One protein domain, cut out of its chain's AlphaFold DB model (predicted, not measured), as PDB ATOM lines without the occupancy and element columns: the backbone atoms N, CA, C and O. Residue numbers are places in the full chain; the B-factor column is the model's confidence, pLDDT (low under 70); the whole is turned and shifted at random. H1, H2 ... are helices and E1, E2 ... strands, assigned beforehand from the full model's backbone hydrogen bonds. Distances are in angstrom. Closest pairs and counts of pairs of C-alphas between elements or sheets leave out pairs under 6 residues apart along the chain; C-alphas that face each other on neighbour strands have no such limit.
ATOM      1  N   ILE A   3     -31.270 -33.316  34.276       90.12
ATOM      2  CA  ILE A   3     -31.147 -33.800  32.894       90.12
ATOM      3  C   ILE A   3     -29.928 -33.164  32.232       90.12
ATOM      4  O   ILE A   3     -29.811 -31.944  32.168       90.12
ATOM      5  N   LYS A   4     -29.038 -33.990  31.674       88.81
ATOM      6  CA  LYS A   4     -27.810 -33.516  31.018       88.81
ATOM      7  C   LYS A   4     -28.078 -32.762  29.710       88.81
ATOM      8  O   LYS A   4     -27.428 -31.758  29.440       88.81
ATOM      9  N   TYR A   5     -29.043 -33.238  28.923       90.38
ATOM     10  CA  TYR A   5     -29.415 -32.673  27.621       90.38
ATOM     11  C   TYR A   5     -30.946 -32.592  27.495       90.38
ATOM     12  O   TYR A   5     -31.560 -33.505  26.943       90.38
ATOM     13  N   PRO A   6     -31.593 -31.562  28.067       91.44
ATOM     14  CA  PRO A   6     -33.043 -31.436  28.006       91.44
ATOM     15  C   PRO A   6     -33.511 -30.975  26.620       91.44
ATOM     16  O   PRO A   6     -32.935 -30.073  26.012       91.44
ATOM     17  N   GLU A   7     -34.605 -31.562  26.138       94.69
ATOM     18  CA  GLU A   7     -35.314 -31.069  24.955       94.69
ATOM     19  C   GLU A   7     -36.227 -29.891  25.317       94.69
ATOM     20  O   GLU A   7     -36.788 -29.825  26.412       94.69
ATOM     21  N   THR A   8     -36.453 -28.971  24.379       92.38
ATOM     22  CA  THR A   8     -37.259 -27.758  24.616       92.38
ATOM     23  C   THR A   8     -38.712 -28.058  24.996       92.38
ATOM     24  O   THR A   8     -39.284 -27.356  25.829       92.38
ATOM     25  N   VAL A   9     -39.300 -29.121  24.437       95.62
ATOM     26  CA  VAL A   9     -40.656 -29.597  24.778       95.62
ATOM     27  C   VAL A   9     -40.726 -30.098  26.221       95.62
ATOM     28  O   VAL A   9     -41.736 -29.944  26.910       95.62
ATOM     29  N   LEU A  10     -39.640 -30.694  26.702       93.50
ATOM     30  CA  LEU A  10     -39.559 -31.223  28.052       93.50
ATOM     31  C   LEU A  10     -39.378 -30.086  29.071       93.50
ATOM     32  O   LEU A  10     -40.019 -30.104  30.120       93.50
ATOM     33  N   VAL A  11     -38.610 -29.049  28.718       91.50
ATOM     34  CA  VAL A  11     -38.498 -27.817  29.519       91.50
ATOM     35  C   VAL A  11     -39.851 -27.110  29.645       91.50
ATOM     36  O   VAL A  11     -40.254 -26.764  30.754       91.50
ATOM     37  N   SER A  12     -40.593 -26.928  28.545       95.50
ATOM     38  CA  SER A  12     -41.909 -26.272  28.604       95.50
ATOM     39  C   SER A  12     -42.908 -27.063  29.449       95.50
ATOM     40  O   SER A  12     -43.643 -26.481  30.246       95.50
ATOM     41  N   SER A  13     -42.888 -28.390  29.333       95.25
ATOM     42  CA  SER A  13     -43.734 -29.273  30.135       95.25
ATOM     43  C   SER A  13     -43.398 -29.175  31.625       95.25
ATOM     44  O   SER A  13     -44.304 -29.116  32.451       95.25
ATOM     45  N   ALA A  14     -42.113 -29.109  31.984       93.31
ATOM     46  CA  ALA A  14     -41.690 -28.970  33.375       93.31
ATOM     47  C   ALA A  14     -42.128 -27.642  34.001       93.31
ATOM     48  O   ALA A  14     -42.560 -27.636  35.150       93.31
ATOM     49  N   ILE A  15     -42.109 -26.548  33.231       92.06
ATOM     50  CA  ILE A  15     -42.642 -25.250  33.672       92.06
ATOM     51  C   ILE A  15     -44.146 -25.351  33.953       92.06
ATOM     52  O   ILE A  15     -44.600 -24.915  35.005       92.06
ATOM     53  N   ILE A  16     -44.919 -25.952  33.041       95.69
ATOM     54  CA  ILE A  16     -46.381 -26.093  33.187       95.69
ATOM     55  C   ILE A  16     -46.745 -26.962  34.395       95.69
ATOM     56  O   ILE A  16     -47.729 -26.692  35.076       95.69
ATOM     57  N   MET A  17     -45.970 -28.017  34.644       95.25
ATOM     58  CA  MET A  17     -46.200 -28.946  35.752       95.25
ATOM     59  C   MET A  17     -45.601 -28.468  37.080       95.25
ATOM     60  O   MET A  17     -45.685 -29.202  38.061       95.25
ATOM     61  N   GLU A  18     -44.974 -27.288  37.109       91.88
ATOM     62  CA  GLU A  18     -44.260 -26.756  38.278       91.88
ATOM     63  C   GLU A  18     -43.209 -27.741  38.827       91.88
ATOM     64  O   GLU A  18     -42.957 -27.837  40.029       91.88
ATOM     65  N   VAL A  19     -42.574 -28.500  37.927       91.19
ATOM     66  CA  VAL A  19     -41.532 -29.465  38.281       91.19
ATOM     67  C   VAL A  19     -40.164 -28.796  38.150       91.19
ATOM     68  O   VAL A  19     -39.793 -28.391  37.044       91.19
ATOM     69  N   PRO A  20     -39.355 -28.732  39.226       89.12
ATOM     70  CA  PRO A  20     -38.025 -28.146  39.155       89.12
ATOM     71  C   PRO A  20     -37.124 -28.982  38.243       89.12
ATOM     72  O   PRO A  20     -36.990 -30.204  38.405       89.12
ATOM     73  N   MET A  21     -36.485 -28.309  37.291       90.75
ATOM     74  CA  MET A  21     -35.579 -28.901  36.315       90.75
ATOM     75  C   MET A  21     -34.200 -28.275  36.437       90.75
ATOM     76  O   MET A  21     -34.078 -27.056  36.440       90.75
ATOM     77  N   VAL A  22     -33.172 -29.116  36.507       90.25
ATOM     78  CA  VAL A  22     -31.773 -28.687  36.569       90.25
ATOM     79  C   VAL A  22     -31.011 -29.320  35.411       90.25
ATOM     80  O   VAL A  22     -31.110 -30.529  35.186       90.25
ATOM     81  N   ASP A  23     -30.259 -28.505  34.678       89.50
ATOM     82  CA  ASP A  23     -29.350 -28.930  33.615       89.50
ATOM     83  C   ASP A  23     -27.890 -28.584  33.962       89.50
ATOM     84  O   ASP A  23     -27.609 -27.958  34.981       89.50
ATOM     85  N   LYS A  24     -26.941 -29.049  33.137       85.50
ATOM     86  CA  LYS A  24     -25.501 -28.708  33.229       85.50
ATOM     87  C   LYS A  24     -24.816 -29.003  34.574       85.50
ATOM     88  O   LYS A  24     -23.823 -28.367  34.915       85.50
ATOM     89  N   VAL A  25     -25.303 -29.996  35.310       87.75
ATOM     90  CA  VAL A  25     -24.599 -30.530  36.485       87.75
ATOM     91  C   VAL A  25     -23.282 -31.183  36.048       87.75
ATOM     92  O   VAL A  25     -23.205 -31.746  34.951       87.75
ATOM     93  N   GLU A  26     -22.257 -31.102  36.896       88.19
ATOM     94  CA  GLU A  26     -20.947 -31.716  36.662       88.19
ATOM     95  C   GLU A  26     -21.069 -33.203  36.307       88.19
ATOM     96  O   GLU A  26     -21.897 -33.925  36.861       88.19
ATOM     97  N   GLU A  27     -20.233 -33.694  35.387       86.81
ATOM     98  CA  GLU A  27     -20.311 -35.096  34.949       86.81
ATOM     99  C   GLU A  27     -20.062 -36.087  36.090       86.81
ATOM    100  O   GLU A  27     -20.636 -37.176  36.095       86.81
ATOM    101  N   GLU A  28     -19.255 -35.692  37.076       87.44
ATOM    102  CA  GLU A  28     -18.953 -36.504  38.252       87.44
ATOM    103  C   GLU A  28     -20.212 -36.837  39.064       87.44
ATOM    104  O   GLU A  28     -20.335 -37.952  39.566       87.44
ATOM    105  N   PHE A  29     -21.207 -35.945  39.092       86.56
ATOM    106  CA  PHE A  29     -22.488 -36.187  39.756       86.56
ATOM    107  C   PHE A  29     -23.180 -37.455  39.241       86.56
ATOM    108  O   PHE A  29     -23.647 -38.271  40.031       86.56
ATOM    109  N   TYR A  30     -23.191 -37.659  37.922       85.31
ATOM    110  CA  TYR A  30     -23.816 -38.834  37.305       85.31
ATOM    111  C   TYR A  30     -23.039 -40.131  37.569       85.31
ATOM    112  O   TYR A  30     -23.603 -41.210  37.422       85.31
ATOM    113  N   ASN A  31     -21.762 -40.035  37.949       87.56
ATOM    114  CA  ASN A  31     -20.946 -41.187  38.336       87.56
ATOM    115  C   ASN A  31     -21.065 -41.505  39.835       87.56
ATOM    116  O   ASN A  31     -20.890 -42.660  40.230       87.56
ATOM    117  N   ILE A  32     -21.322 -40.489  40.666       88.81
ATOM    118  CA  ILE A  32     -21.457 -40.624  42.121       88.81
ATOM    119  C   ILE A  32     -22.850 -41.143  42.492       88.81
ATOM    120  O   ILE A  32     -22.943 -42.055  43.312       88.81
ATOM    121  N   VAL A  33     -23.909 -40.582  41.897       89.19
ATOM    122  CA  VAL A  33     -25.296 -40.949  42.213       89.19
ATOM    123  C   VAL A  33     -25.631 -42.322  41.651       89.19
ATOM    124  O   VAL A  33     -25.413 -42.600  40.471       89.19
ATOM    125  N   LYS A  34     -26.212 -43.172  42.494       89.06
ATOM    126  CA  LYS A  34     -26.680 -44.511  42.141       89.06
ATOM    127  C   LYS A  34     -28.170 -44.661  42.405       89.06
ATOM    128  O   LYS A  34     -28.780 -43.928  43.181       89.06
ATOM    129  N   ASP A  35     -28.755 -45.660  41.755       88.00
ATOM    130  CA  ASP A  35     -30.148 -46.021  41.986       88.00
ATOM    131  C   ASP A  35     -30.363 -46.393  43.460       88.00
ATOM    132  O   ASP A  35     -29.706 -47.288  43.994       88.00
ATOM    133  N   GLY A  36     -31.305 -45.704  44.106       89.88
ATOM    134  CA  GLY A  36     -31.603 -45.857  45.531       89.88
ATOM    135  C   GLY A  36     -31.066 -44.731  46.415       89.88
ATOM    136  O   GLY A  36     -31.511 -44.628  47.558       89.88
ATOM    137  N   ASP A  37     -30.192 -43.865  45.896       89.38
ATOM    138  CA  ASP A  37     -29.712 -42.696  46.634       89.38
ATOM    139  C   ASP A  37     -30.816 -41.643  46.782       89.38
ATOM    140  O   ASP A  37     -31.623 -41.402  45.875       89.38
ATOM    141  N   ILE A  38     -30.838 -40.975  47.936       89.25
ATOM    142  CA  ILE A  38     -31.747 -39.859  48.176       89.25
ATOM    143  C   ILE A  38     -30.994 -38.573  47.862       89.25
ATOM    144  O   ILE A  38     -30.004 -38.238  48.503       89.25
ATOM    145  N   VAL A  39     -31.488 -37.816  46.888       90.31
ATOM    146  CA  VAL A  39     -30.876 -36.547  46.487       90.31
ATOM    147  C   VAL A  39     -31.822 -35.399  46.811       90.31
ATOM    148  O   VAL A  39     -32.978 -35.378  46.385       90.31
ATOM    149  N   ARG A  40     -31.318 -34.411  47.548       89.62
ATOM    150  CA  ARG A  40     -31.976 -33.123  47.752       89.62
ATOM    151  C   ARG A  40     -31.548 -32.171  46.641       89.62
ATOM    152  O   ARG A  40     -30.361 -31.920  46.459       89.62
ATOM    153  N   VAL A  41     -32.524 -31.622  45.927       88.56
ATOM    154  CA  VAL A  41     -32.302 -30.656  44.845       88.56
ATOM    155  C   VAL A  41     -32.945 -29.335  45.236       88.56
ATOM    156  O   VAL A  41     -34.158 -29.269  45.419       88.56
ATOM    157  N   ASP A  42     -32.127 -28.301  45.365       90.06
ATOM    158  CA  ASP A  42     -32.537 -26.912  45.537       90.06
ATOM    159  C   ASP A  42     -32.254 -26.171  44.225       90.06
ATOM    160  O   ASP A  42     -31.126 -25.767  43.941       90.06
ATOM    161  N   ALA A  43     -33.285 -26.063  43.385       86.62
ATOM    162  CA  ALA A  43     -33.175 -25.422  42.079       86.62
ATOM    163  C   ALA A  43     -33.123 -23.886  42.172       86.62
ATOM    164  O   ALA A  43     -32.614 -23.256  41.249       86.62
ATOM    165  N   ASP A  44     -33.595 -23.297  43.275       87.44
ATOM    166  CA  ASP A  44     -33.589 -21.844  43.479       87.44
ATOM    167  C   ASP A  44     -32.173 -21.342  43.777       87.44
ATOM    168  O   ASP A  44     -31.743 -20.313  43.256       87.44
ATOM    169  N   ASN A  45     -31.424 -22.099  44.585       89.50
ATOM    170  CA  ASN A  45     -30.037 -21.788  44.933       89.50
ATOM    171  C   ASN A  45     -29.009 -22.532  44.066       89.50
ATOM    172  O   ASN A  45     -27.809 -22.296  44.203       89.50
ATOM    173  N   GLY A  46     -29.455 -23.436  43.188       85.38
ATOM    174  CA  GLY A  46     -28.580 -24.246  42.337       85.38
ATOM    175  C   GLY A  46     -27.734 -25.260  43.115       85.38
ATOM    176  O   GLY A  46     -26.606 -25.547  42.724       85.38
ATOM    177  N   ILE A  47     -28.252 -25.785  44.229       88.12
ATOM    178  CA  ILE A  47     -27.532 -26.699  45.123       88.12
ATOM    179  C   ILE A  47     -28.125 -28.101  45.007       88.12
ATOM    180  O   ILE A  47     -29.332 -28.303  45.128       88.12
ATOM    181  N   ILE A  48     -27.260 -29.098  44.827       87.81
ATOM    182  CA  ILE A  48     -27.634 -30.510  44.863       87.81
ATOM    183  C   ILE A  48     -26.850 -31.183  45.989       87.81
ATOM    184  O   ILE A  48     -25.644 -30.987  46.122       87.81
ATOM    185  N   THR A  49     -27.530 -31.961  46.828       88.38
ATOM    186  CA  THR A  49     -26.925 -32.668  47.963       88.38
ATOM    187  C   THR A  49     -27.375 -34.120  47.967       88.38
ATOM    188  O   THR A  49     -28.572 -34.394  47.929       88.38
ATOM    189  N   ILE A  50     -26.422 -35.042  48.023       86.31
ATOM    190  CA  ILE A  50     -26.676 -36.480  48.168       86.31
ATOM    191  C   ILE A  50     -26.746 -36.781  49.674       86.31
ATOM    192  O   ILE A  50     -25.896 -36.289  50.421       86.31
ATOM    193  N   LEU A  51     -27.781 -37.505  50.113       84.12
ATOM    194  CA  LEU A  51     -28.048 -37.866  51.513       84.12
ATOM    195  C   LEU A  51     -27.670 -39.317  51.820       84.12
ATOM    196  O   LEU A  51     -27.881 -40.179  50.939       84.12
TER     197      LEU A  51
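Overview. This is residues 3 to 51 of the 51 residues of an uncharacterized protein of bioreactor metagenome (UniProt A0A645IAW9). The domain is an open, loose frame: helix H1 sits at one end, apart from H2, E1 and E2, with its residues 12 to 16 standing free, and a linking stretch, residues 17 to 26, crosses to the other end, where short helix H2 and the hairpin E1-E2 lie. The 49 printed residues run H1, H2, E1, E2, a mixed class with under half of the residues in named elements; the two-strand sheet is antiparallel. It is only just loose, close to compact, with a radius of gyration of the C-alphas of 11.7 A and spans of 29 by 20 by 19 A.

Arrangement. H1, residues 8 to 16, is apart from H2, residues 27 to 32. H1 has every O i to N i+4 pair within hydrogen-bond range; H2 has 1 of 2. E1, residues 39 to 42, and E2, residues 47 to 50, form a hairpin, antiparallel at 168 degrees; N 40 and O 49 are 2.8 A apart, within hydrogen-bond range. H1 is apart from both strands, and H2 from E2.

Along the chain. H1 begins at C-alpha 8 (-37.259, -27.758, 24.616) and is 12.6 A long; H2 is 9.1 A, E1 9.8 A. E2, 10.3 A, ends at C-alpha 50 (-26.676, -36.480, 48.168).

Size, cuts and confidence. The farthest C-alphas, Val 9 and Leu 51, are 30.7 A apart. Residues 12 to 18 stand free. The printed part has no cut, no link is long, and no printed residue is under 70 in pLDDT.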